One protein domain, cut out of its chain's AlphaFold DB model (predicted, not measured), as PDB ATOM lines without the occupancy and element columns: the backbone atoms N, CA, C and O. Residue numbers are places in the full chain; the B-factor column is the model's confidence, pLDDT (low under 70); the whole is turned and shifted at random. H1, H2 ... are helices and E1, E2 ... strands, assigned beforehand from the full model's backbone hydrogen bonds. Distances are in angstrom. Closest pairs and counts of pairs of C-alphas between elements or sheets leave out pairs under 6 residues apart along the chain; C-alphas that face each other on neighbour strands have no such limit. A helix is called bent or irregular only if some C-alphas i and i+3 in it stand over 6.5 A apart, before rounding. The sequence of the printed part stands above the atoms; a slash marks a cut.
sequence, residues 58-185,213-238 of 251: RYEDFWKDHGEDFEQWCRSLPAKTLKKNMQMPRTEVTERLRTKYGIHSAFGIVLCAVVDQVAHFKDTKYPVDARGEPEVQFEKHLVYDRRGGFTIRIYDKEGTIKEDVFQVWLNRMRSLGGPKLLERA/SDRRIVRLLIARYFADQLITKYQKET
ATOM      1  N   ARG A  58     112.412 179.700 248.907       96.12
ATOM      2  CA  ARG A  58     113.276 180.888 248.810       96.12
ATOM      3  C   ARG A  58     114.751 180.517 248.622       96.12
ATOM      4  O   ARG A  58     115.458 181.215 247.907       96.12
ATOM      5  N   TYR A  59     115.234 179.483 249.312       97.12
ATOM      6  CA  TYR A  59     116.619 179.035 249.156       97.12
ATOM      7  C   TYR A  59     116.813 178.288 247.834       97.12
ATOM      8  O   TYR A  59     117.855 178.453 247.214       97.12
ATOM      9  N   GLU A  60     115.829 177.492 247.415       96.31
ATOM     10  CA  GLU A  60     115.837 176.794 246.124       96.31
ATOM     11  C   GLU A  60     115.903 177.786 244.955       96.31
ATOM     12  O   GLU A  60     116.844 177.730 244.164       96.31
ATOM     13  N   ASP A  61     114.973 178.741 244.916       97.00
ATOM     14  CA  ASP A  61     114.892 179.800 243.909       97.00
ATOM     15  C   ASP A  61     116.191 180.618 243.884       97.00
ATOM     16  O   ASP A  61     116.799 180.794 242.834       97.00
ATOM     17  N   PHE A  62     116.703 181.018 245.056       97.62
ATOM     18  CA  PHE A  62     117.969 181.749 245.143       97.62
ATOM     19  C   PHE A  62     119.142 180.985 244.514       97.62
ATOM     20  O   PHE A  62     119.946 181.568 243.794       97.62
ATOM     21  N   TRP A  63     119.268 179.685 244.795       96.38
ATOM     22  CA  TRP A  63     120.353 178.873 244.242       96.38
ATOM     23  C   TRP A  63     120.201 178.624 242.748       96.38
ATOM     24  O   TRP A  63     121.210 178.539 242.050       96.38
ATOM     25  N   LYS A  64     118.962 178.502 242.273       96.38
ATOM     26  CA  LYS A  64     118.654 178.359 240.856       96.38
ATOM     27  C   LYS A  64     119.014 179.622 240.076       96.38
ATOM     28  O   LYS A  64     119.583 179.508 238.995       96.38
ATOM     29  N   ASP A  65     118.710 180.788 240.637       96.50
ATOM     30  CA  ASP A  65     118.852 182.065 239.939       96.50
ATOM     31  C   ASP A  65     120.261 182.663 240.080       96.50
ATOM     32  O   ASP A  65     120.744 183.315 239.161       96.50
ATOM     33  N   HIS A  66     120.941 182.432 241.211       96.75
ATOM     34  CA  HIS A  66     122.189 183.130 241.557       96.75
ATOM     35  C   HIS A  66     123.340 182.211 241.983       96.75
ATOM     36  O   HIS A  66     124.367 182.699 242.446       96.75
ATOM     37  N   GLY A  67     123.190 180.887 241.905       94.94
ATOM     38  CA  GLY A  67     124.101 179.951 242.569       94.94
ATOM     39  C   GLY A  67     125.581 180.099 242.200       94.94
ATOM     40  O   GLY A  67     126.428 180.113 243.095       94.94
ATOM     41  N   GLU A  68     125.890 180.213 240.908       94.94
ATOM     42  CA  GLU A  68     127.267 180.335 240.408       94.94
ATOM     43  C   GLU A  68     127.877 181.702 240.759       94.94
ATOM     44  O   GLU A  68     128.950 181.771 241.368       94.94
ATOM     45  N   ASP A  69     127.148 182.784 240.485       96.56
ATOM     46  CA  ASP A  69     127.586 184.153 240.776       96.56
ATOM     47  C   ASP A  69     127.762 184.390 242.277       96.56
ATOM     48  O   ASP A  69     128.743 184.992 242.717       96.56
ATOM     49  N   PHE A  70     126.843 183.876 243.094       96.75
ATOM     50  CA  PHE A  70     126.916 183.959 244.549       96.75
ATOM     51  C   PHE A  70     128.156 183.248 245.096       96.75
ATOM     52  O   PHE A  70     128.795 183.718 246.042       96.75
ATOM     53  N   GLU A  71     128.513 182.113 244.506       95.75
ATOM     54  CA  GLU A  71     129.706 181.362 244.865       95.75
ATOM     55  C   GLU A  71     130.995 182.118 244.545       95.75
ATOM     56  O   GLU A  71     131.921 182.149 245.365       95.75
ATOM     57  N   GLN A  72     131.064 182.733 243.367       95.56
ATOM     58  CA  GLN A  72     132.201 183.556 242.972       95.56
ATOM     59  C   GLN A  72     132.288 184.827 243.826       95.56
ATOM     60  O   GLN A  72     133.367 185.176 244.309       95.56
ATOM     61  N   TRP A  73     131.149 185.463 244.094       96.00
ATOM     62  CA  TRP A  73     131.041 186.618 244.979       96.00
ATOM     63  C   TRP A  73     131.499 186.291 246.404       96.00
ATOM     64  O   TRP A  73     132.294 187.019 246.994       96.00
ATOM     65  N   CYS A  74     131.095 185.147 246.962       94.44
ATOM     66  CA  CYS A  74     131.557 184.731 248.285       94.44
ATOM     67  C   CYS A  74     133.087 184.597 248.354       94.44
ATOM     68  O   CYS A  74     133.678 184.923 249.385       94.44
ATOM     69  N   ARG A  75     133.727 184.136 247.270       93.56
ATOM     70  CA  ARG A  75     135.191 184.023 247.169       93.56
ATOM     71  C   ARG A  75     135.878 185.380 247.007       93.56
ATOM     72  O   ARG A  75     137.012 185.526 247.459       93.56
ATOM     73  N   SER A  76     135.209 186.369 246.412       93.25
ATOM     74  CA  SER A  76     135.746 187.727 246.259       93.25
ATOM     75  C   SER A  76     135.607 188.585 247.525       93.25
ATOM     76  O   SER A  76     136.291 189.603 247.659       93.25
ATOM     77  N   LEU A  77     134.770 188.176 248.487       92.44
ATOM     78  CA  LEU A  77     134.590 188.907 249.739       92.44
ATOM     79  C   LEU A  77     135.893 189.013 250.555       92.44
ATOM     80  O   LEU A  77     136.605 188.024 250.746       92.44
ATOM     81  N   PRO A  78     136.157 190.175 251.189       91.69
ATOM     82  CA  PRO A  78     137.256 190.300 252.135       91.69
ATOM     83  C   PRO A  78     137.127 189.295 253.284       91.69
ATOM     84  O   PRO A  78     136.049 189.145 253.870       91.69
ATOM     85  N   ALA A  79     138.246 188.696 253.702       90.19
ATOM     86  CA  ALA A  79     138.246 187.642 254.719       90.19
ATOM     87  C   ALA A  79     137.552 188.034 256.028       90.19
ATOM     88  O   ALA A  79     136.788 187.269 256.620       90.19
ATOM     89  N   LYS A  80     137.760 189.281 256.461       90.56
ATOM     90  CA  LYS A  80     137.104 189.845 257.647       90.56
ATOM     91  C   LYS A  80     135.579 189.887 257.501       90.56
ATOM     92  O   LYS A  80     134.869 189.644 258.477       90.56
ATOM     93  N   THR A  81     135.085 190.190 256.306       91.62
ATOM     94  CA  THR A  81     133.657 190.300 256.004       91.62
ATOM     95  C   THR A  81     133.002 188.930 256.012       91.62
ATOM     96  O   THR A  81     132.038 188.735 256.752       91.62
ATOM     97  N   LEU A  82     133.539 187.960 255.271       91.00
ATOM     98  CA  LEU A  82     132.975 186.611 255.246       91.00
ATOM     99  C   LEU A  82     133.040 185.960 256.637       91.00
ATOM    100  O   LEU A  82     132.041 185.427 257.114       91.00
ATOM    101  N   LYS A  83     134.158 186.117 257.363       90.25
ATOM    102  CA  LYS A  83     134.293 185.633 258.747       90.25
ATOM    103  C   LYS A  83     133.212 186.191 259.671       90.25
ATOM    104  O   LYS A  83     132.664 185.435 260.463       90.25
ATOM    105  N   LYS A  84     132.892 187.486 259.576       91.31
ATOM    106  CA  LYS A  84     131.838 188.109 260.393       91.31
ATOM    107  C   LYS A  84     130.450 187.543 260.070       91.31
ATOM    108  O   LYS A  84     129.657 187.354 260.983       91.31
ATOM    109  N   ASN A  85     130.165 187.256 258.800       92.94
ATOM    110  CA  ASN A  85     128.884 186.668 258.382       92.94
ATOM    111  C   ASN A  85     128.752 185.182 258.769       92.94
ATOM    112  O   ASN A  85     127.643 184.667 258.859       92.94
ATOM    113  N   MET A  86     129.870 184.513 259.064       93.25
ATOM    114  CA  MET A  86     129.930 183.123 259.536       93.25
ATOM    115  C   MET A  86     129.979 182.998 261.060       93.25
ATOM    116  O   MET A  86     130.501 182.015 261.590       93.25
ATOM    117  N   GLN A  87     129.471 184.007 261.773       93.69
ATOM    118  CA  GLN A  87     129.397 184.050 263.230       93.69
ATOM    119  C   GLN A  87     127.974 184.361 263.675       93.69
ATOM    120  O   GLN A  87     127.366 185.315 263.203       93.69
ATOM    121  N   MET A  88     127.450 183.555 264.595       95.00
ATOM    122  CA  MET A  88     126.103 183.690 265.135       95.00
ATOM    123  C   MET A  88     126.176 183.721 266.663       95.00
ATOM    124  O   MET A  88     126.580 182.722 267.266       95.00
ATOM    125  N   PRO A  89     125.748 184.815 267.318       93.44
ATOM    126  CA  PRO A  89     125.652 184.868 268.774       93.44
ATOM    127  C   PRO A  89     124.758 183.750 269.331       93.44
ATOM    128  O   PRO A  89     123.758 183.382 268.720       93.44
ATOM    129  N   ARG A  90     125.058 183.234 270.533       89.44
ATOM    130  CA  ARG A  90     124.245 182.171 271.170       89.44
ATOM    131  C   ARG A  90     122.772 182.564 271.313       89.44
ATOM    132  O   ARG A  90     121.887 181.743 271.095       89.44
ATOM    133  N   THR A  91     122.521 183.821 271.668       90.62
ATOM    134  CA  THR A  91     121.176 184.380 271.874       90.62
ATOM    135  C   THR A  91     120.374 184.505 270.584       90.62
ATOM    136  O   THR A  91     119.167 184.696 270.630       90.62
ATOM    137  N   GLU A  92     121.013 184.387 269.425       92.75
ATOM    138  CA  GLU A  92     120.354 184.623 268.148       92.75
ATOM    139  C   GLU A  92     119.339 183.522 267.806       92.75
ATOM    140  O   GLU A  92     118.324 183.787 267.167       92.75
ATOM    141  N   VAL A  93     119.552 182.282 268.271       90.75
ATOM    142  CA  VAL A  93     118.581 181.194 268.057       90.75
ATOM    143  C   VAL A  93     117.255 181.543 268.732       90.75
ATOM    144  O   VAL A  93     116.195 181.461 268.111       90.75
ATOM    145  N   THR A  94     117.314 181.978 269.990       89.31
ATOM    146  CA  THR A  94     116.131 182.330 270.782       89.31
ATOM    147  C   THR A  94     115.508 183.636 270.311       89.31
ATOM    148  O   THR A  94     114.283 183.722 270.206       89.31
ATOM    149  N   GLU A  95     116.328 184.616 269.931       91.69
ATOM    150  CA  GLU A  95     115.852 185.870 269.354       91.69
ATOM    151  C   GLU A  95     115.060 185.630 268.069       91.69
ATOM    152  O   GLU A  95     113.970 186.177 267.904       91.69
ATOM    153  N   ARG A  96     115.547 184.760 267.178       91.44
ATOM    154  CA  ARG A  96     114.852 184.432 265.926       91.44
ATOM    155  C   ARG A  96     113.575 183.636 266.150       91.44
ATOM    156  O   ARG A  96     112.586 183.888 265.463       91.44
ATOM    157  N   LEU A  97     113.560 182.704 267.103       90.19
ATOM    158  CA  LEU A  97     112.327 182.017 267.512       90.19
ATOM    159  C   LEU A  97     111.249 183.018 267.911       90.19
ATOM    160  O   LEU A  97     110.111 182.924 267.446       90.19
ATOM    161  N   ARG A  98     111.646 184.019 268.694       90.19
ATOM    162  CA  ARG A  98     110.764 185.067 269.179       90.19
ATOM    163  C   ARG A  98     110.300 186.004 268.065       90.19
ATOM    164  O   ARG A  98     109.110 186.111 267.801       90.19
ATOM    165  N   THR A  99     111.238 186.662 267.394       91.44
ATOM    166  CA  THR A  99     110.962 187.771 266.466       91.44
ATOM    167  C   THR A  99     110.465 187.301 265.106       91.44
ATOM    168  O   THR A  99     109.505 187.856 264.581       91.44
ATOM    169  N   LYS A 100     111.082 186.259 264.538       90.50
ATOM    170  CA  LYS A 100     110.748 185.766 263.195       90.50
ATOM    171  C   LYS A 100     109.599 184.763 263.231       90.50
ATOM    172  O   LYS A 100     108.729 184.773 262.362       90.50
ATOM    173  N   TYR A 101     109.583 183.884 264.232       89.94
ATOM    174  CA  TYR A 101     108.616 182.786 264.281       89.94
ATOM    175  C   TYR A 101     107.493 182.985 265.305       89.94
ATOM    176  O   TYR A 101     106.528 182.217 265.263       89.94
ATOM    177  N   GLY A 102     107.530 184.031 266.135       87.31
ATOM    178  CA  GLY A 102     106.478 184.320 267.117       87.31
ATOM    179  C   GLY A 102     106.330 183.217 268.166       87.31
ATOM    180  O   GLY A 102     105.215 182.906 268.581       87.31
ATOM    181  N   ILE A 103     107.434 182.559 268.529       86.75
ATOM    182  CA  ILE A 103     107.471 181.476 269.514       86.75
ATOM    183  C   ILE A 103     108.046 182.047 270.809       86.75
ATOM    184  O   ILE A 103     109.244 182.304 270.911       86.75
ATOM    185  N   HIS A 104     107.165 182.259 271.786       78.81
ATOM    186  CA  HIS A 104     107.478 182.846 273.099       78.81
ATOM    187  C   HIS A 104     107.251 181.864 274.262       78.81
ATOM    188  O   HIS A 104     107.372 182.243 275.422       78.81
ATOM    189  N   SER A 105     106.854 180.627 273.962       76.06
ATOM    190  CA  SER A 105     106.365 179.653 274.937       76.06
ATOM    191  C   SER A 105     107.476 178.865 275.642       76.06
ATOM    192  O   SER A 105     108.668 179.057 275.389       76.06
ATOM    193  N   ALA A 106     107.059 177.884 276.452       80.38
ATOM    194  CA  ALA A 106     107.892 176.818 277.002       80.38
ATOM    195  C   ALA A 106     108.825 176.157 275.967       80.38
ATOM    196  O   ALA A 106     109.930 175.741 276.315       80.38
ATOM    197  N   PHE A 107     108.448 176.120 274.682       84.19
ATOM    198  CA  PHE A 107     109.316 175.571 273.639       84.19
ATOM    199  C   PHE A 107     110.596 176.390 273.427       84.19
ATOM    200  O   PHE A 107     111.646 175.827 273.127       84.19
ATOM    201  N   GLY A 108     110.547 177.708 273.639       84.38
ATOM    202  CA  GLY A 108     111.743 178.551 273.608       84.38
ATOM    203  C   GLY A 108     112.765 178.128 274.668       84.38
ATOM    204  O   GLY A 108     113.953 178.048 274.369       84.38
ATOM    205  N   ILE A 109     112.298 177.775 275.871       84.06
ATOM    206  CA  ILE A 109     113.145 177.281 276.970       84.06
ATOM    207  C   ILE A 109     113.751 175.921 276.610       84.06
ATOM    208  O   ILE A 109     114.949 175.712 276.802       84.06
ATOM    209  N   VAL A 110     112.950 175.019 276.032       84.69
ATOM    210  CA  VAL A 110     113.443 173.733 275.517       84.69
ATOM    211  C   VAL A 110     114.567 173.964 274.508       84.69
ATOM    212  O   VAL A 110     115.641 173.379 274.633       84.69
ATOM    213  N   LEU A 111     114.372 174.871 273.547       87.75
ATOM    214  CA  LEU A 111     115.394 175.157 272.546       87.75
ATOM    215  C   LEU A 111     116.642 175.833 273.129       87.75
ATOM    216  O   LEU A 111     117.725 175.566 272.620       87.75
ATOM    217  N   CYS A 112     116.555 176.601 274.222       86.88
ATOM    218  CA  CYS A 112     117.746 177.065 274.949       86.88
ATOM    219  C   CYS A 112     118.611 175.894 275.438       86.88
ATOM    220  O   CYS A 112     119.823 175.895 275.229       86.88
ATOM    221  N   ALA A 113     117.995 174.882 276.056       87.50
ATOM    222  CA  ALA A 113     118.719 173.705 276.535       87.50
ATOM    223  C   ALA A 113     119.328 172.912 275.368       87.50
ATOM    224  O   ALA A 113     120.466 172.452 275.431       87.50
ATOM    225  N   VAL A 114     118.595 172.800 274.260       89.50
ATOM    226  CA  VAL A 114     119.067 172.124 273.045       89.50
ATOM    227  C   VAL A 114     120.209 172.889 272.368       89.50
ATOM    228  O   VAL A 114     121.131 172.267 271.842       89.50
ATOM    229  N   VAL A 115     120.200 174.223 272.401       91.44
ATOM    230  CA  VAL A 115     121.323 175.050 271.930       91.44
ATOM    231  C   VAL A 115     122.604 174.697 272.677       91.44
ATOM    232  O   VAL A 115     123.649 174.572 272.040       91.44
ATOM    233  N   ASP A 116     122.525 174.452 273.984       88.44
ATOM    234  CA  ASP A 116     123.689 174.045 274.776       88.44
ATOM    235  C   ASP A 116     124.173 172.641 274.405       88.44
ATOM    236  O   ASP A 116     125.379 172.416 274.291       88.44
ATOM    237  N   GLN A 117     123.252 171.719 274.109       88.56
ATOM    238  CA  GLN A 117     123.606 170.399 273.577       88.56
ATOM    239  C   GLN A 117     124.354 170.501 272.242       88.56
ATOM    240  O   GLN A 117     125.344 169.802 272.036       88.56
ATOM    241  N   VAL A 118     123.905 171.374 271.332       89.38
ATOM    242  CA  VAL A 118     124.556 171.580 270.028       89.38
ATOM    243  C   VAL A 118     125.904 172.292 270.188       89.38
ATOM    244  O   VAL A 118     126.872 171.924 269.525       89.38
ATOM    245  N   ALA A 119     126.002 173.267 271.094       89.69
ATOM    246  CA  ALA A 119     127.246 173.969 271.407       89.69
ATOM    247  C   ALA A 119     128.333 173.032 271.960       89.69
ATOM    248  O   ALA A 119     129.513 173.202 271.650       89.69
ATOM    249  N   HIS A 120     127.926 172.021 272.731       86.25
ATOM    250  CA  HIS A 120     128.804 171.064 273.405       86.25
ATOM    251  C   HIS A 120     128.688 169.646 272.832       86.25
ATOM    252  O   HIS A 120     128.910 168.659 273.533       86.25
ATOM    253  N   PHE A 121     128.352 169.507 271.545       79.50
ATOM    254  CA  PHE A 121     128.111 168.191 270.941       79.50
ATOM    255  C   PHE A 121     129.323 167.245 271.061       79.50
ATOM    256  O   PHE A 121     129.174 166.059 271.354       79.50
ATOM    257  N   LYS A 122     130.540 167.788 270.912       78.19
ATOM    258  CA  LYS A 122     131.800 167.034 271.053       78.19
ATOM    259  C   LYS A 122     132.000 166.462 272.459       78.19
ATOM    260  O   LYS A 122     132.593 165.395 272.595       78.19
ATOM    261  N   ASP A 123     131.483 167.152 273.471       79.69
ATOM    262  CA  ASP A 123     131.616 166.773 274.879       79.69
ATOM    263  C   ASP A 123     130.501 165.805 275.298       79.69
ATOM    264  O   ASP A 123     130.721 164.877 276.071       79.69
ATOM    265  N   THR A 124     129.298 166.010 274.758       71.50
ATOM    266  CA  THR A 124     128.077 165.298 275.158       71.50
ATOM    267  C   THR A 124     127.901 163.933 274.500       71.50
ATOM    268  O   THR A 124     127.150 163.116 275.023       71.50
ATOM    269  N   LYS A 125     128.587 163.661 273.377       71.06
ATOM    270  CA  LYS A 125     128.554 162.369 272.658       71.06
ATOM    271  C   LYS A 125     127.136 161.858 272.353       71.06
ATOM    272  O   LYS A 125     126.917 160.649 272.297       71.06
ATOM    273  N   TYR A 126     126.168 162.760 272.169       68.69
ATOM    274  CA  TYR A 126     124.789 162.365 271.884       68.69
ATOM    275  C   TYR A 126     124.708 161.454 270.643       68.69
ATOM    276  O   TYR A 126     125.473 161.644 269.691       68.69
ATOM    277  N   PRO A 127     123.768 160.486 270.626       67.38
ATOM    278  CA  PRO A 127     123.630 159.534 269.531       67.38
ATOM    279  C   PRO A 127     123.342 160.230 268.200       67.38
ATOM    280  O   PRO A 127     122.802 161.339 268.149       67.38
ATOM    281  N   VAL A 128     123.695 159.553 267.106       67.38
ATOM    282  CA  VAL A 128     123.566 160.083 265.745       67.38
ATOM    283  C   VAL A 128     122.099 160.420 265.455       67.38
ATOM    284  O   VAL A 128     121.238 159.544 265.454       67.38
ATOM    285  N   ASP A 129     121.800 161.690 265.161       77.88
ATOM    286  CA  ASP A 129     120.422 162.173 264.950       77.88
ATOM    287  C   ASP A 129     119.800 161.738 263.594       77.88
ATOM    288  O   ASP A 129     118.967 162.457 263.043       77.88
ATOM    289  N   ALA A 130     120.211 160.603 263.010       76.56
ATOM    290  CA  ALA A 130     119.775 160.127 261.684       76.56
ATOM    291  C   ALA A 130     119.858 161.213 260.583       76.56
ATOM    292  O   ALA A 130     118.926 161.431 259.805       76.56
ATOM    293  N   ARG A 131     120.969 161.949 260.575       82.19
ATOM    294  CA  ARG A 131     121.192 163.149 259.758       82.19
ATOM    295  C   ARG A 131     121.665 162.788 258.359       82.19
ATOM    296  O   ARG A 131     122.478 161.881 258.224       82.19
ATOM    297  N   GLY A 132     121.213 163.532 257.356       82.62
ATOM    298  CA  GLY A 132     121.795 163.492 256.018       82.62
ATOM    299  C   GLY A 132     123.235 164.008 256.002       82.62
ATOM    300  O   GLY A 132     123.670 164.743 256.896       82.62
ATOM    301  N   GLU A 133     123.964 163.640 254.954       88.62
ATOM    302  CA  GLU A 133     125.388 163.942 254.793       88.62
ATOM    303  C   GLU A 133     125.725 165.446 254.900       88.62
ATOM    304  O   GLU A 133     126.650 165.787 255.648       88.62
ATOM    305  N   PRO A 134     124.961 166.382 254.290       90.25
ATOM    306  CA  PRO A 134     125.270 167.811 254.390       90.25
ATOM    307  C   PRO A 134     125.214 168.347 255.826       90.25
ATOM    308  O   PRO A 134     126.011 169.202 256.209       90.25
ATOM    309  N   GLU A 135     124.283 167.847 256.649       91.12
ATOM    310  CA  GLU A 135     124.160 168.249 258.055       91.12
ATOM    311  C   GLU A 135     125.310 167.677 258.901       91.12
ATOM    312  O   GLU A 135     125.834 168.375 259.772       91.12
ATOM    313  N   VAL A 136     125.723 166.433 258.633       89.94
ATOM    314  CA  VAL A 136     126.851 165.786 259.321       89.94
ATOM    315  C   VAL A 136     128.152 166.529 259.047       89.94
ATOM    316  O   VAL A 136     128.877 166.856 259.986       89.94
ATOM    317  N   GLN A 137     128.447 166.814 257.778       91.12
ATOM    318  CA  GLN A 137     129.674 167.519 257.408       91.12
ATOM    319  C   GLN A 137     129.677 168.940 257.971       91.12
ATOM    320  O   GLN A 137     130.664 169.358 258.572       91.12
ATOM    321  N   PHE A 138     128.549 169.648 257.892       93.00
ATOM    322  CA  PHE A 138     128.406 170.968 258.499       93.00
ATOM    323  C   PHE A 138     128.727 170.975 260.001       93.00
ATOM    324  O   PHE A 138     129.486 171.829 260.458       93.00
ATOM    325  N   GLU A 139     128.202 170.018 260.776       90.69
ATOM    326  CA  GLU A 139     128.464 169.968 262.220       90.69
ATOM    327  C   GLU A 139     129.950 169.766 262.540       90.69
ATOM    328  O   GLU A 139     130.452 170.373 263.485       90.69
ATOM    329  N   LYS A 140     130.686 168.974 261.748       89.88
ATOM    330  CA  LYS A 140     132.124 168.739 261.984       89.88
ATOM    331  C   LYS A 140     132.929 170.040 262.008       89.88
ATOM    332  O   LYS A 140     133.877 170.163 262.791       89.88
ATOM    333  N   HIS A 141     132.534 171.007 261.180       92.06
ATOM    334  CA  HIS A 141     133.191 172.310 261.060       92.06
ATOM    335  C   HIS A 141     132.533 173.413 261.896       92.06
ATOM    336  O   HIS A 141     133.119 174.492 262.043       92.06
ATOM    337  N   LEU A 142     131.359 173.151 262.478       92.75
ATOM    338  CA  LEU A 142     130.689 174.069 263.385       92.75
ATOM    339  C   LEU A 142     131.396 174.064 264.745       92.75
ATOM    340  O   LEU A 142     131.529 173.039 265.414       92.75
ATOM    341  N   VAL A 143     131.861 175.236 265.165       92.50
ATOM    342  CA  VAL A 143     132.536 175.434 266.449       92.50
ATOM    343  C   VAL A 143     131.729 176.409 267.287       92.50
ATOM    344  O   VAL A 143     131.174 177.372 266.764       92.50
ATOM    345  N   TYR A 144     131.701 176.180 268.595       91.88
ATOM    346  CA  TYR A 144     131.149 177.121 269.553       91.88
ATOM    347  C   TYR A 144     132.272 177.781 270.364       91.88
ATOM    348  O   TYR A 144     133.129 177.099 270.927       91.88
ATOM    349  N   ASP A 145     132.270 179.112 270.418       87.19
ATOM    350  CA  ASP A 145     133.119 179.919 271.296       87.19
ATOM    351  C   ASP A 145     132.231 180.708 272.264       87.19
ATOM    352  O   ASP A 145     131.310 181.406 271.848       87.19
ATOM    353  N   ARG A 146     132.536 180.670 273.567       79.31
ATOM    354  CA  ARG A 146     131.793 181.420 274.593       79.31
ATOM    355  C   ARG A 146     131.740 182.925 274.322       79.31
ATOM    356  O   ARG A 146     130.796 183.567 274.768       79.31
ATOM    357  N   ARG A 147     132.736 183.492 273.629       77.00
ATOM    358  CA  ARG A 147     132.779 184.928 273.296       77.00
ATOM    359  C   ARG A 147     132.114 185.274 271.961       77.00
ATOM    360  O   ARG A 147     131.680 186.408 271.796       77.00
ATOM    361  N   GLY A 148     132.057 184.328 271.020       72.75
ATOM    362  CA  GLY A 148     131.635 184.565 269.631       72.75
ATOM    363  C   GLY A 148     130.374 183.818 269.186       72.75
ATOM    364  O   GLY A 148     129.847 184.108 268.117       72.75
ATOM    365  N   GLY A 149     129.876 182.880 269.993       91.56
ATOM    366  CA  GLY A 149     128.767 181.997 269.647       91.56
ATOM    367  C   GLY A 149     129.168 180.897 268.660       91.56
ATOM    368  O   GLY A 149     130.283 180.375 268.707       91.56
ATOM    369  N   PHE A 150     128.241 180.518 267.781       95.19
ATOM    370  CA  PHE A 150     128.470 179.525 266.734       95.19
ATOM    371  C   PHE A 150     129.273 180.125 265.583       95.19
ATOM    372  O   PHE A 150     129.034 181.258 265.168       95.19
ATOM    373  N   THR A 151     130.244 179.386 265.057       94.50
ATOM    374  CA  THR A 151     131.136 179.865 263.996       94.50
ATOM    375  C   THR A 151     131.574 178.735 263.076       94.50
ATOM    376  O   THR A 151     131.897 177.643 263.547       94.50
ATOM    377  N   ILE A 152     131.686 179.027 261.778       93.12
ATOM    378  CA  ILE A 152     132.396 178.177 260.814       93.12
ATOM    379  C   ILE A 152     133.717 178.848 260.458       93.12
ATOM    380  O   ILE A 152     133.767 180.006 260.041       93.12
ATOM    381  N   ARG A 153     134.820 178.125 260.648       89.81
ATOM    382  CA  ARG A 153     136.170 178.642 260.387       89.81
ATOM    383  C   ARG A 153     136.568 178.368 258.940       89.81
ATOM    384  O   ARG A 153     137.317 177.435 258.677       89.81
ATOM    385  N   ILE A 154     136.049 179.198 258.037       90.94
ATOM    386  CA  ILE A 154     136.304 179.103 256.590       90.94
ATOM    387  C   ILE A 154     137.737 179.515 256.233       90.94
ATOM    388  O   ILE A 154     138.256 179.054 255.232       90.94
ATOM    389  N   TYR A 155     138.407 180.323 257.056       89.06
ATOM    390  CA  TYR A 155     139.788 180.741 256.807       89.06
ATOM    391  C   TYR A 155     140.803 179.936 257.625       89.06
ATOM    392  O   TYR A 155     140.521 179.503 258.752       89.06
ATOM    393  N   ASP A 156     141.995 179.754 257.065       86.38
ATOM    394  CA  ASP A 156     143.186 179.321 257.798       86.38
ATOM    395  C   ASP A 156     143.800 180.462 258.635       86.38
ATOM    396  O   ASP A 156     143.160 181.490 258.887       86.38
ATOM    397  N   LYS A 157     144.996 180.236 259.189       83.06
ATOM    398  CA  LYS A 157     145.669 181.243 260.025       83.06
ATOM    399  C   LYS A 157     146.292 182.346 259.167       83.06
ATOM    400  O   LYS A 157     146.494 183.453 259.657       83.06
ATOM    401  N   GLU A 158     146.565 182.025 257.913       83.88
ATOM    402  CA  GLU A 158     147.215 182.825 256.891       83.88
ATOM    403  C   GLU A 158     146.214 183.740 256.159       83.88
ATOM    404  O   GLU A 158     146.615 184.705 255.514       83.88
ATOM    405  N   GLY A 159     144.909 183.501 256.326       83.50
ATOM    406  CA  GLY A 159     143.832 184.298 255.743       83.50
ATOM    407  C   GLY A 159     143.319 183.771 254.402       83.50
ATOM    408  O   GLY A 159     142.575 184.482 253.728       83.50
ATOM    409  N   THR A 160     143.659 182.534 254.040       88.88
ATOM    410  CA  THR A 160     143.202 181.853 252.822       88.88
ATOM    411  C   THR A 160     141.930 181.056 253.097       88.88
ATOM    412  O   THR A 160     141.743 180.517 254.193       88.88
ATOM    413  N   ILE A 161     141.028 180.990 252.113       91.50
ATOM    414  CA  ILE A 161     139.817 180.165 252.188       91.50
ATOM    415  C   ILE A 161     140.220 178.686 252.195       91.50
ATOM    416  O   ILE A 161     140.928 178.208 251.312       91.50
ATOM    417  N   LYS A 162     139.730 177.954 253.191       94.38
ATOM    418  CA  LYS A 162     139.763 176.496 253.252       94.38
ATOM    419  C   LYS A 162     138.653 175.951 252.369       94.38
ATOM    420  O   LYS A 162     137.493 175.919 252.786       94.38
ATOM    421  N   GLU A 163     139.009 175.578 251.147       93.88
ATOM    422  CA  GLU A 163     138.035 175.205 250.117       93.88
ATOM    423  C   GLU A 163     137.166 174.007 250.530       93.88
ATOM    424  O   GLU A 163     135.976 173.982 250.241       93.88
ATOM    425  N   ASP A 164     137.713 173.061 251.298       94.69
ATOM    426  CA  ASP A 164     136.962 171.939 251.870       94.69
ATOM    427  C   ASP A 164     135.833 172.419 252.797       94.69
ATOM    428  O   ASP A 164     134.674 172.028 252.647       94.69
ATOM    429  N   VAL A 165     136.148 173.326 253.728       94.94
ATOM    430  CA  VAL A 165     135.174 173.888 254.675       94.94
ATOM    431  C   VAL A 165     134.163 174.769 253.952       94.94
ATOM    432  O   VAL A 165     132.972 174.751 254.276       94.94
ATOM    433  N   PHE A 166     134.634 175.545 252.976       95.56
ATOM    434  CA  PHE A 166     133.789 176.407 252.168       95.56
ATOM    435  C   PHE A 166     132.780 175.585 251.363       95.56
ATOM    436  O   PHE A 166     131.582 175.852 251.441       95.56
ATOM    437  N   GLN A 167     133.220 174.510 250.708       95.88
ATOM    438  CA  GLN A 167     132.333 173.626 249.958       95.88
ATOM    439  C   GLN A 167     131.328 172.903 250.862       95.88
ATOM    440  O   GLN A 167     130.158 172.772 250.502       95.88
ATOM    441  N   VAL A 168     131.741 172.472 252.062       95.75
ATOM    442  CA  VAL A 168     130.814 171.910 253.060       95.75
ATOM    443  C   VAL A 168     129.726 172.920 253.427       95.75
ATOM    444  O   VAL A 168     128.547 172.561 253.504       95.75
ATOM    445  N   TRP A 169     130.097 174.186 253.626       95.88
ATOM    446  CA  TRP A 169     129.135 175.252 253.884       95.88
ATOM    447  C   TRP A 169     128.178 175.466 252.701       95.88
ATOM    448  O   TRP A 169     126.963 175.470 252.907       95.88
ATOM    449  N   LEU A 170     128.689 175.579 251.472       95.94
ATOM    450  CA  LEU A 170     127.866 175.769 250.272       95.94
ATOM    451  C   LEU A 170     126.890 174.605 250.066       95.94
ATOM    452  O   LEU A 170     125.699 174.819 249.852       95.94
ATOM    453  N   ASN A 171     127.357 173.366 250.235       95.56
ATOM    454  CA  ASN A 171     126.509 172.176 250.163       95.56
ATOM    455  C   ASN A 171     125.424 172.192 251.244       95.56
ATOM    456  O   ASN A 171     124.265 171.865 250.975       95.56
ATOM    457  N   ARG A 172     125.762 172.625 252.467       96.00
ATOM    458  CA  ARG A 172     124.758 172.790 253.518       96.00
ATOM    459  C   ARG A 172     123.734 173.854 253.143       96.00
ATOM    460  O   ARG A 172     122.546 173.628 253.357       96.00
ATOM    461  N   MET A 173     124.169 174.977 252.589       95.69
ATOM    462  CA  MET A 173     123.290 176.063 252.173       95.69
ATOM    463  C   MET A 173     122.354 175.635 251.035       95.69
ATOM    464  O   MET A 173     121.163 175.920 251.114       95.69
ATOM    465  N   ARG A 174     122.842 174.878 250.044       94.81
ATOM    466  CA  ARG A 174     122.006 174.259 248.996       94.81
ATOM    467  C   ARG A 174     120.947 173.332 249.583       94.81
ATOM    468  O   ARG A 174     119.777 173.426 249.228       94.81
ATOM    469  N   SER A 175     121.325 172.503 250.561       94.50
ATOM    470  CA  SER A 175     120.381 171.584 251.217       94.50
ATOM    471  C   SER A 175     119.219 172.292 251.938       94.50
ATOM    472  O   SER A 175     118.219 171.650 252.247       94.50
ATOM    473  N   LEU A 176     119.307 173.606 252.201       95.75
ATOM    474  CA  LEU A 176     118.214 174.378 252.812       95.75
ATOM    475  C   LEU A 176     116.988 174.512 251.899       95.75
ATOM    476  O   LEU A 176     115.882 174.667 252.422       95.75
ATOM    477  N   GLY A 177     117.198 174.455 250.580       93.06
ATOM    478  CA  GLY A 177     116.161 174.421 249.546       93.06
ATOM    479  C   GLY A 177     115.947 173.027 248.948       93.06
ATOM    480  O   GLY A 177     115.366 172.911 247.882       93.06
ATOM    481  N   GLY A 178     116.452 171.966 249.591       89.62
ATOM    482  CA  GLY A 178     116.289 170.592 249.105       89.62
ATOM    483  C   GLY A 178     114.855 170.055 249.249       89.62
ATOM    484  O   GLY A 178     113.988 170.728 249.795       89.62
ATOM    485  N   PRO A 179     114.582 168.798 248.858       84.81
ATOM    486  CA  PRO A 179     113.223 168.237 248.855       84.81
ATOM    487  C   PRO A 179     112.625 168.020 250.257       84.81
ATOM    488  O   PRO A 179     111.412 167.902 250.408       84.81
ATOM    489  N   LYS A 180     113.464 167.943 251.300       85.25
ATOM    490  CA  LYS A 180     113.047 167.698 252.690       85.25
ATOM    491  C   LYS A 180     113.679 168.715 253.635       85.25
ATOM    492  O   LYS A 180     114.873 168.980 253.559       85.25
ATOM    493  N   LEU A 181     112.898 169.205 254.605       83.44
ATOM    494  CA  LEU A 181     113.365 170.172 255.613       83.44
ATOM    495  C   LEU A 181     114.552 169.644 256.437       83.44
ATOM    496  O   LEU A 181     115.447 170.398 256.816       83.44
ATOM    497  N   LEU A 182     114.519 168.349 256.752       85.75
ATOM    498  CA  LEU A 182     115.491 167.648 257.586       85.75
ATOM    499  C   LEU A 182     115.882 166.318 256.926       85.75
ATOM    500  O   LEU A 182     115.516 165.244 257.410       85.75
ATOM    501  N   GLU A 183     116.634 166.394 255.826       83.19
ATOM    502  CA  GLU A 183     117.134 165.237 255.068       83.19
ATOM    503  C   GLU A 183     117.795 164.181 255.972       83.19
ATOM    504  O   GLU A 183     118.570 164.513 256.871       83.19
ATOM    505  N   ARG A 184     117.453 162.906 255.776       80.69
ATOM    506  CA  ARG A 184     117.945 161.782 256.586       80.69
ATOM    507  C   ARG A 184     119.047 161.035 255.841       80.69
ATOM    508  O   ARG A 184     119.087 161.069 254.616       80.69
ATOM    509  N   ALA A 185     119.912 160.340 256.578       76.69
ATOM    510  CA  ALA A 185     120.827 159.382 255.961       76.69
ATOM    511  C   ALA A 185     120.022 158.299 255.210       76.69
ATOM    512  O   ALA A 185     118.971 157.888 255.719       76.69
ATOM    513  N   SER A 213     115.233 165.470 267.415       80.56
ATOM    514  CA  SER A 213     114.483 166.308 266.476       80.56
ATOM    515  C   SER A 213     114.787 167.799 266.662       80.56
ATOM    516  O   SER A 213     114.984 168.520 265.686       80.56
ATOM    517  N   ASP A 214     114.872 168.243 267.913       87.50
ATOM    518  CA  ASP A 214     115.047 169.649 268.257       87.50
ATOM    519  C   ASP A 214     116.497 170.094 268.000       87.50
ATOM    520  O   ASP A 214     116.716 171.189 267.479       87.50
ATOM    521  N   ARG A 215     117.496 169.225 268.236       90.00
ATOM    522  CA  ARG A 215     118.903 169.485 267.869       90.00
ATOM    523  C   ARG A 215     119.060 169.757 266.381       90.00
ATOM    524  O   ARG A 215     119.729 170.713 265.991       90.00
ATOM    525  N   ARG A 216     118.401 168.953 265.543       90.62
ATOM    526  CA  ARG A 216     118.410 169.152 264.086       90.62
ATOM    527  C   ARG A 216     117.783 170.485 263.685       90.62
ATOM    528  O   ARG A 216     118.314 171.171 262.815       90.62
ATOM    529  N   ILE A 217     116.698 170.886 264.351       91.75
ATOM    530  CA  ILE A 217     116.077 172.201 264.144       91.75
ATOM    531  C   ILE A 217     117.031 173.333 264.539       91.75
ATOM    532  O   ILE A 217     117.170 174.289 263.780       91.75
ATOM    533  N   VAL A 218     117.742 173.227 265.664       93.56
ATOM    534  CA  VAL A 218     118.741 174.233 266.059       93.56
ATOM    535  C   VAL A 218     119.857 174.345 265.016       93.56
ATOM    536  O   VAL A 218     120.163 175.453 264.579       93.56
ATOM    537  N   ARG A 219     120.419 173.227 264.537       93.94
ATOM    538  CA  ARG A 219     121.430 173.257 263.460       93.94
ATOM    539  C   ARG A 219     120.897 173.888 262.178       93.94
ATOM    540  O   ARG A 219     121.618 174.624 261.509       93.94
ATOM    541  N   LEU A 220     119.641 173.608 261.828       95.00
ATOM    542  CA  LEU A 220     118.976 174.226 260.686       95.00
ATOM    543  C   LEU A 220     118.839 175.745 260.870       95.00
ATOM    544  O   LEU A 220     119.133 176.489 259.939       95.00
ATOM    545  N   LEU A 221     118.442 176.212 262.056       95.81
ATOM    546  CA  LEU A 221     118.352 177.643 262.367       95.81
ATOM    547  C   LEU A 221     119.714 178.338 262.265       95.81
ATOM    548  O   LEU A 221     119.782 179.437 261.721       95.81
ATOM    549  N   ILE A 222     120.786 177.684 262.724       96.44
ATOM    550  CA  ILE A 222     122.157 178.196 262.600       96.44
ATOM    551  C   ILE A 222     122.567 178.295 261.127       96.44
ATOM    552  O   ILE A 222     123.018 179.348 260.681       96.44
ATOM    553  N   ALA A 223     122.359 177.233 260.343       96.94
ATOM    554  CA  ALA A 223     122.674 177.247 258.916       96.94
ATOM    555  C   ALA A 223     121.877 178.330 258.168       96.94
ATOM    556  O   ALA A 223     122.445 179.094 257.392       96.94
ATOM    557  N   ARG A 224     120.577 178.469 258.448       96.88
ATOM    558  CA  ARG A 224     119.754 179.538 257.863       96.88
ATOM    559  C   ARG A 224     120.210 180.925 258.277       96.88
ATOM    560  O   ARG A 224     120.115 181.840 257.472       96.88
ATOM    561  N   TYR A 225     120.712 181.098 259.497       96.88
ATOM    562  CA  TYR A 225     121.255 182.382 259.920       96.88
ATOM    563  C   TYR A 225     122.426 182.813 259.037       96.88
ATOM    564  O   TYR A 225     122.373 183.900 258.470       96.88
ATOM    565  N   PHE A 226     123.427 181.950 258.859       96.88
ATOM    566  CA  PHE A 226     124.571 182.250 257.993       96.88
ATOM    567  C   PHE A 226     124.144 182.495 256.538       96.88
ATOM    568  O   PHE A 226     124.602 183.454 255.915       96.88
ATOM    569  N   ALA A 227     123.215 181.683 256.021       97.31
ATOM    570  CA  ALA A 227     122.690 181.830 254.665       97.31
ATOM    571  C   ALA A 227     121.963 183.168 254.482       97.31
ATOM    572  O   ALA A 227     122.260 183.908 253.551       97.31
ATOM    573  N   ASP A 228     121.053 183.510 255.395       96.69
ATOM    574  CA  ASP A 228     120.259 184.738 255.325       96.69
ATOM    575  C   ASP A 228     121.146 185.992 255.343       96.69
ATOM    576  O   ASP A 228     120.860 186.941 254.612       96.69
ATOM    577  N   GLN A 229     122.215 186.003 256.149       96.06
ATOM    578  CA  GLN A 229     123.161 187.126 256.206       96.06
ATOM    579  C   GLN A 229     123.858 187.336 254.860       96.06
ATOM    580  O   GLN A 229     123.884 188.455 254.344       96.06
ATOM    581  N   LEU A 230     124.379 186.258 254.267       96.81
ATOM    582  CA  LEU A 230     125.077 186.338 252.987       96.81
ATOM    583  C   LEU A 230     124.144 186.645 251.820       96.81
ATOM    584  O   LEU A 230     124.472 187.527 251.039       96.81
ATOM    585  N   ILE A 231     122.979 185.995 251.731       97.50
ATOM    586  CA  ILE A 231     121.976 186.275 250.688       97.50
ATOM    587  C   ILE A 231     121.582 187.750 250.731       97.50
ATOM    588  O   ILE A 231     121.622 188.436 249.717       97.50
ATOM    589  N   THR A 232     121.243 188.259 251.921       96.75
ATOM    590  CA  THR A 232     120.831 189.661 252.083       96.75
ATOM    591  C   THR A 232     121.941 190.616 251.661       96.75
ATOM    592  O   THR A 232     121.668 191.685 251.122       96.75
ATOM    593  N   LYS A 233     123.198 190.263 251.936       96.81
ATOM    594  CA  LYS A 233     124.343 191.084 251.563       96.81
ATOM    595  C   LYS A 233     124.608 191.041 250.055       96.81
ATOM    596  O   LYS A 233     124.782 192.106 249.483       96.81
ATOM    597  N   TYR A 234     124.585 189.857 249.445       97.25
ATOM    598  CA  TYR A 234     124.731 189.665 248.002       97.25
ATOM    599  C   TYR A 234     123.679 190.472 247.243       97.25
ATOM    600  O   TYR A 234     124.027 191.360 246.481       97.25
ATOM    601  N   GLN A 235     122.398 190.275 247.571       95.56
ATOM    602  CA  GLN A 235     121.290 190.969 246.909       95.56
ATOM    603  C   GLN A 235     121.410 192.496 247.005       95.56
ATOM    604  O   GLN A 235     121.105 193.193 246.047       95.56
ATOM    605  N   LYS A 236     121.877 193.025 248.144       95.62
ATOM    606  CA  LYS A 236     122.096 194.469 248.309       95.62
ATOM    607  C   LYS A 236     123.248 195.006 247.467       95.62
ATOM    608  O   LYS A 236     123.177 196.153 247.051       95.62
ATOM    609  N   GLU A 237     124.317 194.236 247.296       94.50
ATOM    610  CA  GLU A 237     125.463 194.652 246.482       94.50
ATOM    611  C   GLU A 237     125.110 194.578 244.993       94.50
ATOM    612  O   GLU A 237     125.295 195.566 244.295       94.50
ATOM    613  N   THR A 238     124.465 193.496 244.549       91.12
ATOM    614  CA  THR A 238     124.009 193.348 243.158       91.12
ATOM    615  C   THR A 238     123.011 194.438 242.755       91.12
ATOM    616  O   THR A 238     123.192 195.065 241.720       91.12
TER     617      THR A 238
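What this domain is: This is residues 58 to 185 and 213 to 238 of the 251 residues of the protein "Hypothetical protein" of Cyclophora tenuis (UniProt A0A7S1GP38). A small strand hairpin, E1 and E2, sits beside one long helix, H8, which runs through the core with shorter helices gathered round it, mostly crossed. The helical hairpin H3 and H4 crosses the first half of H8, H7 crosses it farther along with H6 packed on H7, and the bent H1 makes a corner by its last part. The printed part has 154 residues with eight named helices and two named strands, in the order H1 H2 H3 H4 H5 H6 E1 E2 H7 H8; the sheet, E1 - E2, is antiparallel. The class is mostly helix. The whole is compact, with a radius of gyration of the C-alphas of 15.3 A and spans of 42 by 34 by 30 A.

Where its parts are: E1 is residues 142 to 145 and E2 residues 149 to 152. H8, residues 213 to 238, is 37.0 A long and ends with C-alpha 238 at (124.009, 193.348, 243.158). H4, residues 106 to 119, is 20.3 A long, and H7, residues 163 to 175, is 18.1 A. The others are H2, 79 to 85; H3, 92 to 99; H5, 121 to 124; and H6, 133 to 141. H1, residues 58 to 76, begins at (113.276, 180.888, 248.810); by its hydrogen bonds it was assigned as one helix, but it is bent, with C-alphas 65 and 68 8.6 A apart. Its arms, H1a, 58 to 65, and H1b, 68 to 76, are about perpendicular at 86 degrees.

How they stand to each other: In the hairpin E1 and E2, N 143 and O 151 are 2.9 A apart and N 149 and O 145 2.8 A, within hydrogen-bond range. Residues 87 to 88 pair antiparallel with 150 to 151 of E2. The closest C-alphas of E2 and H8 are Phe 150 and Ile 222, 7.7 A. H8 is the hub. Its residues 214 to 219 touch H4, about perpendicular at 82 degrees, closest C-alphas Arg 215 and Val 114, 5.8 A. H3 and H4, a helical hairpin, touch at a shallow tilt of 20 degrees, opposite ways, closest C-alphas Thr 94 and Gly 108, 6.4 A. H3 and H2 each only just touch H8, with 3 pairs of C-alphas within 8 A. H7 touches H8 at Met 173 and Ala 227, 6.3 A, H6 at Arg 172 and Pro 134, 5.1 A, and H1a at Arg 174 and Trp 63, 6.8 A, these being closest C-alphas. H1b and H8 are close but not clearly touching, C-alphas 70 and 234 being 7.0 A apart; so are H4 and H5, C-alphas 117 and 124 being 7.0 A apart. Every O i to N i+4 pair is within hydrogen-bond range in H1a, H1b, H2, H3, H4, H7 and H8, and 4 of 5 in H6; H5 is too short for one.

The domain as a whole: The C-alphas farthest apart, Ser 105 and Glu 158, are 44.8 A apart. Residues 186 to 212 are not printed, and C-alphas 185 and 213 stand 14.1 A apart across the cut. Of the links printed whole, none is long. Mean pLDDT of the printed part is 90.0; residues 126 to 128 are under 70.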